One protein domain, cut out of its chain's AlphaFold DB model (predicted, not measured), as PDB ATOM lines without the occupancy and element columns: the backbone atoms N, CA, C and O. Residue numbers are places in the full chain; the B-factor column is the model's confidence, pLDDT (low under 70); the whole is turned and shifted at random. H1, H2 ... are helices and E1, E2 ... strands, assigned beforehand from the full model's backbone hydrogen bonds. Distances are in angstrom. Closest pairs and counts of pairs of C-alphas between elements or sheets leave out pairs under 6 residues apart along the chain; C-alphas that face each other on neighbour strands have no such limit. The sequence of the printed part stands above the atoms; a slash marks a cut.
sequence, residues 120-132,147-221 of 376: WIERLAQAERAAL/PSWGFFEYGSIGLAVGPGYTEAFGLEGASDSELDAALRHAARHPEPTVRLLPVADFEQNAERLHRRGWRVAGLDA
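AT A GLANCE: This is residues 120 to 132 and 147 to 221 of the 376 residues of the protein "N-acetyltransferase domain-containing protein" of Planctomycetes bacterium Pla163 (UniProt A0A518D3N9). A twisted four-stranded sheet, E1 to E4, is sandwiched between two helices, H1 over one face and H2 over the other, both running along its strands. H3 is beside the sheet near one end of H2, and the last strand, E5, passes beyond the E4 edge without joining the sheet. The printed part has 88 residues, with three named helices and five named strands in the order H1, E1, E2, E3, H2, E4, H3, E5. The sheet has the order E1, E2, E3, E4 and is mixed, and the class is mixed, helices and strands. The whole is compact, with a radius of gyration of the C-alphas of 12.2 A and spans of 35 by 29 by 25 A.

HOW THE PARTS SIT: H1, residues 120 to 132, is on the sheet of E1, residues 150 to 154, E2, residues 157 to 162, E3, residues 165 to 169, and E4, residues 192 to 196. It lies over E2 at a height over the sheet of 9.9 A and only just along the strands, at 29 degrees to E2 on the local plane. Its closest C-alphas to E2 are those of Leu 132 and Ala 160, 6.8 A apart. E1, E2 and E3 form a meander, each strand the antiparallel neighbour of the one before, and both steps are hairpins. N 152 and O 159 are 2.9 A apart between E1 and E2, and N 160 and O 167 are 2.9 A apart between E2 and E3, within hydrogen-bond range. H2, residues 176 to 186, is on the opposite face from H1, which gives three layers, helices on both faces of a sheet. Its height over the sheet is 8.0 A, and it runs along the strands at 2 degrees to E2 on the local plane; the C-alphas of Leu 159 and Ala 182, the closest of E2 and H2, are 6.7 A apart. E3, H2 and E4 form a strand-helix-strand unit, two parallel neighbour strands with a helix between, and its crossover is right-handed. N 195 and O 168 are 2.9 A apart between E3 and E4, within hydrogen-bond range. H3, residues 202 to 210, only grazes the sheet with its residues 202 to 209. H2 and H3 are close but not clearly touching, with the C-alphas of Asp 176 and Arg 208 7.9 A apart, at a steep tilt of 59 degrees, the same way. E5, residues 215 to 221, pairs with no named strand, and E4 and E5 are near each other, with 13 pairs of C-alphas within 10 A. In H1, H2 and H3 every O i to N i+4 pair is within hydrogen-bond range.

IN THESE COORDINATES: H1 begins at C-alpha 120 (153.514, 19.364, 86.730) and is 18.7 A long. E1, E2, E3 and E4 measure 13.2 A, 16.5 A, 12.8 A and 13.3 A from first to last C-alpha. H2 begins at C-alpha 176 (154.387, 5.904, 64.924) and is 15.2 A long, and H3 is 12.1 A long. E5, 18.0 A long, ends at C-alpha 221 (138.653, 17.258, 83.567).

THE WHOLE: The C-alphas of Pro 147 and Ala 200, the two farthest apart, are 35.3 A apart. Residues 133 to 146 are not printed, and C-alphas 132 and 147 are 17.7 A apart across this cut. Of the links that are printed whole, E3 to H2 is short and the others are tight. The mean pLDDT of the printed part is 92.6, and no printed residue is under 70.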
ATOM      1  N   TRP A 120     154.497  19.610  85.678       94.00
ATOM      2  CA  TRP A 120     153.514  19.364  86.730       94.00
ATOM      3  C   TRP A 120     152.322  18.545  86.221       94.00
ATOM      4  O   TRP A 120     151.901  17.611  86.903       94.00
ATOM      5  N   ILE A 121     151.807  18.848  85.023       94.50
ATOM      6  CA  ILE A 121     150.733  18.084  84.368       94.50
ATOM      7  C   ILE A 121     151.183  16.640  84.119       94.50
ATOM      8  O   ILE A 121     150.460  15.707  84.471       94.50
ATOM      9  N   GLU A 122     152.388  16.450  83.584       92.69
ATOM     10  CA  GLU A 122     152.986  15.140  83.321       92.69
ATOM     11  C   GLU A 122     153.123  14.309  84.593       92.69
ATOM     12  O   GLU A 122     152.786  13.125  84.582       92.69
ATOM     13  N   ARG A 123     153.537  14.924  85.708       94.00
ATOM     14  CA  ARG A 123     153.602  14.264  87.019       94.00
ATOM     15  C   ARG A 123     152.228  13.778  87.485       94.00
ATOM     16  O   ARG A 123     152.101  12.646  87.949       94.00
ATOM     17  N   LEU A 124     151.192  14.613  87.363       95.38
ATOM     18  CA  LEU A 124     149.825  14.215  87.721       95.38
ATOM     19  C   LEU A 124     149.325  13.073  86.834       95.38
ATOM     20  O   LEU A 124     148.763  12.100  87.335       95.38
ATOM     21  N   ALA A 125     149.570  13.170  85.529       93.00
ATOM     22  CA  ALA A 125     149.214  12.124  84.586       93.00
ATOM     23  C   ALA A 125     149.987  10.826  84.855       93.00
ATOM     24  O   ALA A 125     149.420   9.746  84.758       93.00
ATOM     25  N   GLN A 126     151.261  10.895  85.252       92.81
ATOM     26  CA  GLN A 126     152.044   9.718  85.626       92.81
ATOM     27  C   GLN A 126     151.441   8.988  86.827       92.81
ATOM     28  O   GLN A 126     151.373   7.760  86.806       92.81
ATOM     29  N   ALA A 127     150.950   9.716  87.833       95.31
ATOM     30  CA  ALA A 127     150.248   9.115  88.965       95.31
ATOM     31  C   ALA A 127     148.927   8.448  88.539       95.31
ATOM     32  O   ALA A 127     148.638   7.331  88.966       95.31
ATOM     33  N   GLU A 128     148.147   9.086  87.656       94.19
ATOM     34  CA  GLU A 128     146.935   8.484  87.072       94.19
ATOM     35  C   GLU A 128     147.264   7.186  86.314       94.19
ATOM     36  O   GLU A 128     146.623   6.154  86.534       94.19
ATOM     37  N   ARG A 129     148.309   7.215  85.477       91.44
ATOM     38  CA  ARG A 129     148.809   6.046  84.741       91.44
ATOM     39  C   ARG A 129     149.241   4.927  85.680       91.44
ATOM     40  O   ARG A 129     148.885   3.777  85.438       91.44
ATOM     41  N   ALA A 130     149.980   5.245  86.743       94.00
ATOM     42  CA  ALA A 130     150.432   4.268  87.730       94.00
ATOM     43  C   ALA A 130     149.248   3.584  88.424       94.00
ATOM     44  O   ALA A 130     149.201   2.354  88.473       94.00
ATOM     45  N   ALA A 131     148.247   4.363  88.853       94.69
ATOM     46  CA  ALA A 131     147.024   3.841  89.454       94.69
ATOM     47  C   ALA A 131     146.271   2.906  88.490       94.69
ATOM     48  O   ALA A 131     145.897   1.786  88.848       94.69
ATOM     49  N   LEU A 132     146.064   3.330  87.242       91.12
ATOM     50  CA  LEU A 132     145.360   2.522  86.247       91.12
ATOM     51  C   LEU A 132     146.141   1.252  85.871       91.12
ATOM     52  O   LEU A 132     145.559   0.169  85.788       91.12
ATOM     53  N   PRO A 147     142.879 -13.586  78.886       83.38
ATOM     54  CA  PRO A 147     144.324 -13.417  78.722       83.38
ATOM     55  C   PRO A 147     144.730 -12.095  78.060       83.38
ATOM     56  O   PRO A 147     145.884 -11.688  78.170       83.38
ATOM     57  N   SER A 148     143.800 -11.441  77.362       84.31
ATOM     58  CA  SER A 148     144.001 -10.121  76.769       84.31
ATOM     59  C   SER A 148     143.828  -8.961  77.752       84.31
ATOM     60  O   SER A 148     144.157  -7.828  77.414       84.31
ATOM     61  N   TRP A 149     143.351  -9.218  78.972       88.81
ATOM     62  CA  TRP A 149     143.297  -8.217  80.031       88.81
ATOM     63  C   TRP A 149     144.632  -8.104  80.751       88.81
ATOM     64  O   TRP A 149     145.318  -9.096  81.028       88.81
ATOM     65  N   GLY A 150     144.974  -6.872  81.094       88.81
ATOM     66  CA  GLY A 150     146.232  -6.547  81.730       88.81
ATOM     67  C   GLY A 150     146.721  -5.158  81.363       88.81
ATOM     68  O   GLY A 150     146.027  -4.356  80.734       88.81
ATOM     69  N   PHE A 151     147.949  -4.894  81.787       92.38
ATOM     70  CA  PHE A 151     148.688  -3.706  81.405       92.38
ATOM     71  C   PHE A 151     149.751  -4.072  80.370       92.38
ATOM     72  O   PHE A 151     150.509  -5.022  80.580       92.38
ATOM     73  N   PHE A 152     149.807  -3.323  79.272       93.50
ATOM     74  CA  PHE A 152     150.747  -3.538  78.176       93.50
ATOM     75  C   PHE A 152     151.510  -2.253  77.878       93.50
ATOM     76  O   PHE A 152     150.918  -1.178  77.813       93.50
ATOM     77  N   GLU A 153     152.813  -2.378  77.653       93.94
ATOM     78  CA  GLU A 153     153.691  -1.254  77.334       93.94
ATOM     79  C   GLU A 153     154.146  -1.338  75.874       93.94
ATOM     80  O   GLU A 153     154.590  -2.383  75.391       93.94
ATOM     81  N   TYR A 154     154.030  -0.213  75.178       94.00
ATOM     82  CA  TYR A 154     154.445   0.007  73.798       94.00
ATOM     83  C   TYR A 154     155.369   1.226  73.769       94.00
ATOM     84  O   TYR A 154     154.962   2.319  73.378       94.00
ATOM     85  N   GLY A 155     156.599   1.051  74.255       91.19
ATOM     86  CA  GLY A 155     157.517   2.173  74.453       91.19
ATOM     87  C   GLY A 155     157.009   3.100  75.553       91.19
ATOM     88  O   GLY A 155     156.859   2.664  76.692       91.19
ATOM     89  N   SER A 156     156.717   4.359  75.216       88.44
ATOM     90  CA  SER A 156     156.114   5.316  76.155       88.44
ATOM     91  C   SER A 156     154.603   5.138  76.349       88.44
ATOM     92  O   SER A 156     154.057   5.635  77.336       88.44
ATOM     93  N   ILE A 157     153.929   4.387  75.467       93.06
ATOM     94  CA  ILE A 157     152.479   4.191  75.539       93.06
ATOM     95  C   ILE A 157     152.148   3.047  76.495       93.06
ATOM     96  O   ILE A 157     152.550   1.903  76.282       93.06
ATOM     97  N   GLY A 158     151.333   3.339  77.502       93.50
ATOM     98  CA  GLY A 158     150.665   2.327  78.312       93.50
ATOM     99  C   GLY A 158     149.264   2.046  77.779       93.50
ATOM    100  O   GLY A 158     148.528   2.970  77.436       93.50
ATOM    101  N   LEU A 159     148.889   0.771  77.723       95.19
ATOM    102  CA  LEU A 159     147.546   0.307  77.396       95.19
ATOM    103  C   LEU A 159     147.009  -0.522  78.563       95.19
ATOM    104  O   LEU A 159     147.522  -1.603  78.858       95.19
ATOM    105  N   ALA A 160     145.965  -0.021  79.215       92.94
ATOM    106  CA  ALA A 160     145.236  -0.738  80.249       92.94
ATOM    107  C   ALA A 160     143.971  -1.356  79.654       92.94
ATOM    108  O   ALA A 160     143.106  -0.645  79.139       92.94
ATOM    109  N   VAL A 161     143.860  -2.681  79.742       90.25
ATOM    110  CA  VAL A 161     142.701  -3.437  79.265       90.25
ATOM    111  C   VAL A 161     142.072  -4.174  80.435       90.25
ATOM    112  O   VAL A 161     142.729  -4.971  81.110       90.25
ATOM    113  N   GLY A 162     140.782  -3.944  80.640       85.69
ATOM    114  CA  GLY A 162     139.980  -4.688  81.591       85.69
ATOM    115  C   GLY A 162     138.507  -4.723  81.189       85.69
ATOM    116  O   GLY A 162     138.106  -4.244  80.127       85.69
ATOM    117  N   PRO A 163     137.657  -5.322  82.023       76.50
ATOM    118  CA  PRO A 163     136.243  -5.444  81.711       76.50
ATOM    119  C   PRO A 163     135.543  -4.089  81.829       76.50
ATOM    120  O   PRO A 163     135.377  -3.549  82.924       76.50
ATOM    121  N   GLY A 164     135.100  -3.572  80.683       77.88
ATOM    122  CA  GLY A 164     134.425  -2.278  80.576       77.88
ATOM    123  C   GLY A 164     135.369  -1.082  80.465       77.88
ATOM    124  O   GLY A 164     134.902   0.046  80.565       77.88
ATOM    125  N   TYR A 165     136.675  -1.302  80.279       84.56
ATOM    126  CA  TYR A 165     137.608  -0.227  79.951       84.56
ATOM    127  C   TYR A 165     138.749  -0.729  79.066       84.56
ATOM    128  O   TYR A 165     139.327  -1.793  79.282       84.56
ATOM    129  N   THR A 166     139.093   0.059  78.058       91.00
ATOM    130  CA  THR A 166     140.316  -0.094  77.269       91.00
ATOM    131  C   THR A 166     140.858   1.301  77.043       91.00
ATOM    132  O   THR A 166     140.252   2.092  76.322       91.00
ATOM    133  N   GLU A 167     141.962   1.627  77.705       92.75
ATOM    134  CA  GLU A 167     142.474   2.995  77.764       92.75
ATOM    135  C   GLU A 167     143.968   3.017  77.435       92.75
ATOM    136  O   GLU A 167     144.769   2.350  78.094       92.75
ATOM    137  N   ALA A 168     144.338   3.787  76.411       93.38
ATOM    138  CA  ALA A 168     145.726   4.075  76.066       93.38
ATOM    139  C   ALA A 168     146.131   5.487  76.512       93.38
ATOM    140  O   ALA A 168     145.343   6.432  76.413       93.38
ATOM    141  N   PHE A 169     147.373   5.629  76.968       92.19
ATOM    142  CA  PHE A 169     147.930   6.862  77.528       92.19
ATOM    143  C   PHE A 169     149.451   6.932  77.324       92.19
ATOM    144  O   PHE A 169     150.074   5.915  77.032       92.19
ATOM    145  N   GLY A 170     150.067   8.100  77.537       87.19
ATOM    146  CA  GLY A 170     151.528   8.253  77.440       87.19
ATOM    147  C   GLY A 170     152.030   8.388  75.999       87.19
ATOM    148  O   GLY A 170     153.002   7.752  75.613       87.19
ATOM    149  N   LEU A 171     151.327   9.155  75.161       89.38
ATOM    150  CA  LEU A 171     151.695   9.315  73.747       89.38
ATOM    151  C   LEU A 171     152.919  10.225  73.556       89.38
ATOM    152  O   LEU A 171     153.467  10.296  72.453       89.38
ATOM    153  N   GLU A 172     153.342  10.928  74.602       85.50
ATOM    154  CA  GLU A 172     154.499  11.817  74.595       85.50
ATOM    155  C   GLU A 172     155.765  11.030  74.211       85.50
ATOM    156  O   GLU A 172     156.052   9.956  74.751       85.50
ATOM    157  N   GLY A 173     156.491  11.522  73.203       86.38
ATOM    158  CA  GLY A 173     157.682  10.854  72.663       86.38
ATOM    159  C   GLY A 173     157.456   9.514  71.939       86.38
ATOM    160  O   GLY A 173     158.432   8.916  71.489       86.38
ATOM    161  N   ALA A 174     156.215   9.032  71.790       92.25
ATOM    162  CA  ALA A 174     155.946   7.740  71.154       92.25
ATOM    163  C   ALA A 174     156.196   7.786  69.640       92.25
ATOM    164  O   ALA A 174     155.670   8.656  68.942       92.25
ATOM    165  N   SER A 175     156.888   6.795  69.085       95.38
ATOM    166  CA  SER A 175     157.021   6.595  67.638       95.38
ATOM    167  C   SER A 175     155.696   6.181  66.987       95.38
ATOM    168  O   SER A 175     154.780   5.672  67.635       95.38
ATOM    169  N   ASP A 176     155.570   6.367  65.669       96.12
ATOM    170  CA  ASP A 176     154.387   5.904  64.924       96.12
ATOM    171  C   ASP A 176     154.196   4.387  64.993       96.12
ATOM    172  O   ASP A 176     153.060   3.922  65.042       96.12
ATOM    173  N   SER A 177     155.288   3.623  65.076       96.94
ATOM    174  CA  SER A 177     155.224   2.164  65.187       96.94
ATOM    175  C   SER A 177     154.662   1.688  66.532       96.94
ATOM    176  O   SER A 177     153.876   0.737  66.562       96.94
ATOM    177  N   GLU A 178     155.015   2.373  67.624       96.31
ATOM    178  CA  GLU A 178     154.500   2.110  68.972       96.31
ATOM    179  C   GLU A 178     153.018   2.467  69.060       96.31
ATOM    180  O   GLU A 178     152.213   1.642  69.496       96.31
ATOM    181  N   LEU A 179     152.644   3.647  68.549       96.25
ATOM    182  CA  LEU A 179     151.249   4.073  68.478       96.25
ATOM    183  C   LEU A 179     150.410   3.079  67.669       96.25
ATOM    184  O   LEU A 179     149.381   2.608  68.145       96.25
ATOM    185  N   ASP A 180     150.866   2.681  66.485       96.69
ATOM    186  CA  ASP A 180     150.157   1.710  65.653       96.69
ATOM    187  C   ASP A 180     149.981   0.353  66.345       96.69
ATOM    188  O   ASP A 180     148.939  -0.293  66.201       96.69
ATOM    189  N   ALA A 181     150.992  -0.107  67.084       96.62
ATOM    190  CA  ALA A 181     150.920  -1.358  67.828       96.62
ATOM    191  C   ALA A 181     149.904  -1.282  68.976       96.62
ATOM    192  O   ALA A 181     149.073  -2.187  69.100       96.62
ATOM    193  N   ALA A 182     149.919  -0.192  69.747       95.94
ATOM    194  CA  ALA A 182     148.974   0.039  70.834       95.94
ATOM    195  C   ALA A 182     147.529   0.152  70.323       95.94
ATOM    196  O   ALA A 182     146.641  -0.528  70.836       95.94
ATOM    197  N   LEU A 183     147.285   0.932  69.261       95.62
ATOM    198  CA  LEU A 183     145.941   1.113  68.700       95.62
ATOM    199  C   LEU A 183     145.396  -0.181  68.079       95.62
ATOM    200  O   LEU A 183     144.219  -0.491  68.256       95.62
ATOM    201  N   ARG A 184     146.241  -0.978  67.403       95.12
ATOM    202  CA  ARG A 184     145.846  -2.315  66.922       95.12
ATOM    203  C   ARG A 184     145.482  -3.254  68.063       95.12
ATOM    204  O   ARG A 184     144.581  -4.068  67.893       95.12
ATOM    205  N   HIS A 185     146.177  -3.173  69.198       94.44
ATOM    206  CA  HIS A 185     145.796  -3.946  70.374       94.44
ATOM    207  C   HIS A 185     144.444  -3.465  70.898       94.44
ATOM    208  O   HIS A 185     143.521  -4.271  70.971       94.44
ATOM    209  N   ALA A 186     144.313  -2.170  71.184       93.31
ATOM    210  CA  ALA A 186     143.104  -1.573  71.741       93.31
ATOM    211  C   ALA A 186     141.855  -1.885  70.898       93.31
ATOM    212  O   ALA A 186     140.823  -2.255  71.443       93.31
ATOM    213  N   ALA A 187     141.966  -1.848  69.565       91.62
ATOM    214  CA  ALA A 187     140.872  -2.151  68.641       91.62
ATOM    215  C   ALA A 187     140.314  -3.588  68.734       91.62
ATOM    216  O   ALA A 187     139.264  -3.868  68.161       91.62
ATOM    217  N   ARG A 188     140.989  -4.507  69.439       92.12
ATOM    218  CA  ARG A 188     140.487  -5.868  69.709       92.12
ATOM    219  C   ARG A 188     139.512  -5.923  70.885       92.12
ATOM    220  O   ARG A 188     138.947  -6.984  71.143       92.12
ATOM    221  N   HIS A 189     139.330  -4.810  71.592       89.62
ATOM    222  CA  HIS A 189     138.493  -4.717  72.778       89.62
ATOM    223  C   HIS A 189     137.312  -3.770  72.556       89.62
ATOM    224  O   HIS A 189     137.388  -2.880  71.708       89.62
ATOM    225  N   PRO A 190     136.209  -3.952  73.303       87.19
ATOM    226  CA  PRO A 190     135.083  -3.030  73.266       87.19
ATOM    227  C   PRO A 190     135.488  -1.621  73.709       87.19
ATOM    228  O   PRO A 190     136.254  -1.463  74.657       87.19
ATOM    229  N   GLU A 191     134.915  -0.618  73.041       88.94
ATOM    230  CA  GLU A 191     134.984   0.800  73.430       88.94
ATOM    231  C   GLU A 191     136.406   1.313  73.744       88.94
ATOM    232  O   GLU A 191     136.635   1.903  74.802       88.94
ATOM    233  N   PRO A 192     137.394   1.114  72.849       94.62
ATOM    234  CA  PRO A 192     138.744   1.565  73.122       94.62
ATOM    235  C   PRO A 192     138.813   3.089  73.094       94.62
ATOM    236  O   PRO A 192     138.272   3.747  72.201       94.62
ATOM    237  N   THR A 193     139.528   3.643  74.064       95.44
ATOM    238  CA  THR A 193     139.744   5.079  74.199       95.44
ATOM    239  C   THR A 193     141.232   5.397  74.282       95.44
ATOM    240  O   THR A 193     142.037   4.609  74.784       95.44
ATOM    241  N   VAL A 194     141.609   6.567  73.779       96.06
ATOM    242  CA  VAL A 194     142.940   7.150  73.970       96.06
ATOM    243  C   VAL A 194     142.764   8.466  74.716       96.06
ATOM    244  O   VAL A 194     141.998   9.327  74.274       96.06
ATOM    245  N   ARG A 195     143.470   8.623  75.838       94.62
ATOM    246  CA  ARG A 195     143.548   9.888  76.575       94.62
ATOM    247  C   ARG A 195     144.797  10.643  76.151       94.62
ATOM    248  O   ARG A 195     145.904  10.112  76.230       94.62
ATOM    249  N   LEU A 196     144.613  11.884  75.707       94.56
ATOM    250  CA  LEU A 196     145.708  12.748  75.276       94.56
ATOM    251  C   LEU A 196     145.803  14.002  76.157       94.56
ATOM    252  O   LEU A 196     144.818  14.740  76.301       94.56
ATOM    253  N   LEU A 197     146.999  14.217  76.716       93.31
ATOM    254  CA  LEU A 197     147.331  15.291  77.654       93.31
ATOM    255  C   LEU A 197     147.619  16.617  76.936       93.31
ATOM    256  O   LEU A 197     148.206  16.605  75.857       93.31
ATOM    257  N   PRO A 198     147.278  17.769  77.540       91.69
ATOM    258  CA  PRO A 198     147.511  19.088  76.955       91.69
ATOM    259  C   PRO A 198     148.941  19.594  77.232       91.69
ATOM    260  O   PRO A 198     149.113  20.621  77.883       91.69
ATOM    261  N   VAL A 199     149.957  18.858  76.782       90.88
ATOM    262  CA  VAL A 199     151.390  19.198  76.944       90.88
ATOM    263  C   VAL A 199     152.047  19.469  75.582       90.88
ATOM    264  O   VAL A 199     151.366  19.376  74.559       90.88
ATOM    265  N   ALA A 200     153.339  19.817  75.547       83.44
ATOM    266  CA  ALA A 200     154.066  20.267  74.347       83.44
ATOM    267  C   ALA A 200     153.804  19.477  73.037       83.44
ATOM    268  O   ALA A 200     153.726  20.091  71.973       83.44
ATOM    269  N   ASP A 201     153.591  18.156  73.097       88.75
ATOM    270  CA  ASP A 201     153.355  17.296  71.920       88.75
ATOM    271  C   ASP A 201     151.862  17.071  71.578       88.75
ATOM    272  O   ASP A 201     151.525  16.226  70.741       88.75
ATOM    273  N   PHE A 202     150.938  17.807  72.210       93.06
ATOM    274  CA  PHE A 202     149.491  17.617  72.051       93.06
ATOM    275  C   PHE A 202     149.040  17.682  70.587       93.06
ATOM    276  O   PHE A 202     148.389  16.757  70.105       93.06
ATOM    277  N   GLU A 203     149.384  18.752  69.864       94.75
ATOM    278  CA  GLU A 203     148.912  18.962  68.486       94.75
ATOM    279  C   GLU A 203     149.422  17.869  67.542       94.75
ATOM    280  O   GLU A 203     148.656  17.318  66.748       94.75
ATOM    281  N   GLN A 204     150.695  17.491  67.685       95.25
ATOM    282  CA  GLN A 204     151.303  16.432  66.887       95.25
ATOM    283  C   GLN A 204     150.628  15.080  67.154       95.25
ATOM    284  O   GLN A 204     150.302  14.347  66.218       95.25
ATOM    285  N   ASN A 205     150.377  14.743  68.418       95.38
ATOM    286  CA  ASN A 205     149.711  13.497  68.787       95.38
ATOM    287  C   ASN A 205     148.235  13.472  68.362       95.38
ATOM    288  O   ASN A 205     147.760  12.449  67.861       95.38
ATOM    289  N   ALA A 206     147.531  14.600  68.465       96.75
ATOM    290  CA  ALA A 206     146.175  14.757  67.951       96.75
ATOM    291  C   ALA A 206     146.121  14.541  66.429       96.75
ATOM    292  O   ALA A 206     145.272  13.794  65.937       96.75
ATOM    293  N   GLU A 207     147.057  15.120  65.669       97.19
ATOM    294  CA  GLU A 207     147.155  14.912  64.220       97.19
ATOM    295  C   GLU A 207     147.463  13.447  63.875       97.19
ATOM    296  O   GLU A 207     146.886  12.875  62.944       97.19
ATOM    297  N   ARG A 208     148.353  12.796  64.632       96.94
ATOM    298  CA  ARG A 208     148.680  11.371  64.458       96.94
ATOM    299  C   ARG A 208     147.466  10.469  64.675       96.94
ATOM    300  O   ARG A 208     147.290   9.531  63.894       96.94
ATOM    301  N   LEU A 209     146.634  10.746  65.680       97.00
ATOM    302  CA  LEU A 209     145.371  10.038  65.911       97.00
ATOM    303  C   LEU A 209     144.364  10.324  64.789       97.00
ATOM    304  O   LEU A 209     143.805   9.393  64.203       97.00
ATOM    305  N   HIS A 210     144.197  11.594  64.420       97.19
ATOM    306  CA  HIS A 210     143.272  12.012  63.368       97.19
ATOM    307  C   HIS A 210     143.574  11.358  62.011       97.19
ATOM    308  O   HIS A 210     142.671  10.825  61.369       97.19
ATOM    309  N   ARG A 211     144.852  11.301  61.600       97.12
ATOM    310  CA  ARG A 211     145.283  10.622  60.359       97.12
ATOM    311  C   ARG A 211     144.942   9.128  60.329       97.12
ATOM    312  O   ARG A 211     144.867   8.545  59.253       97.12
ATOM    313  N   ARG A 212     144.716   8.513  61.492       95.94
ATOM    314  CA  ARG A 212     144.310   7.107  61.654       95.94
ATOM    315  C   ARG A 212     142.794   6.935  61.786       95.94
ATOM    316  O   ARG A 212     142.332   5.847  62.110       95.94
ATOM    317  N   GLY A 213     142.022   8.000  61.570       96.12
ATOM    318  CA  GLY A 213     140.562   7.991  61.665       96.12
ATOM    319  C   GLY A 213     140.019   8.065  63.092       96.12
ATOM    320  O   GLY A 213     138.804   8.003  63.273       96.12
ATOM    321  N   TRP A 214     140.878   8.213  64.105       96.50
ATOM    322  CA  TRP A 214     140.416   8.455  65.469       96.50
ATOM    323  C   TRP A 214     139.827   9.858  65.574       96.50
ATOM    324  O   TRP A 214     140.290  10.806  64.933       96.50
ATOM    325  N   ARG A 215     138.795   9.996  66.402       96.56
ATOM    326  CA  ARG A 215     138.055  11.250  66.577       96.56
ATOM    327  C   ARG A 215     137.911  11.594  68.047       96.56
ATOM    328  O   ARG A 215     137.761  10.704  68.881       96.56
ATOM    329  N   VAL A 216     137.887  12.886  68.349       97.19
ATOM    330  CA  VAL A 216     137.580  13.375  69.695       97.19
ATOM    331  C   VAL A 216     136.124  13.033  70.025       97.19
ATOM    332  O   VAL A 216     135.209  13.418  69.296       97.19
ATOM    333  N   ALA A 217     135.913  12.300  71.114       95.81
ATOM    334  CA  ALA A 217     134.595  11.991  71.665       95.81
ATOM    335  C   ALA A 217     134.204  12.935  72.806       95.81
ATOM    336  O   ALA A 217     133.017  13.168  73.029       95.81
ATOM    337  N   GLY A 218     135.186  13.485  73.522       94.19
ATOM    338  CA  GLY A 218     134.921  14.331  74.674       94.19
ATOM    339  C   GLY A 218     136.175  14.913  75.310       94.19
ATOM    340  O   GLY A 218     137.289  14.756  74.809       94.19
ATOM    341  N   LEU A 219     135.954  15.598  76.428       94.25
ATOM    342  CA  LEU A 219     136.993  16.142  77.291       94.25
ATOM    343  C   LEU A 219     136.729  15.674  78.718       94.25
ATOM    344  O   LEU A 219     135.655  15.944  79.262       94.25
ATOM    345  N   ASP A 220     137.732  15.058  79.327       93.12
ATOM    346  CA  ASP A 220     137.758  14.841  80.767       93.12
ATOM    347  C   ASP A 220     138.393  16.048  81.458       93.12
ATOM    348  O   ASP A 220     139.164  16.818  80.873       93.12
ATOM    349  N   ALA A 221     138.049  16.240  82.726       94.75
ATOM    350  CA  ALA A 221     138.653  17.258  83.567       94.75
ATOM    351  C   ALA A 221     139.370  16.595  84.732       94.75
ATOM    352  O   ALA A 221     138.750  15.907  85.544       94.75
TER     353      ALA A 221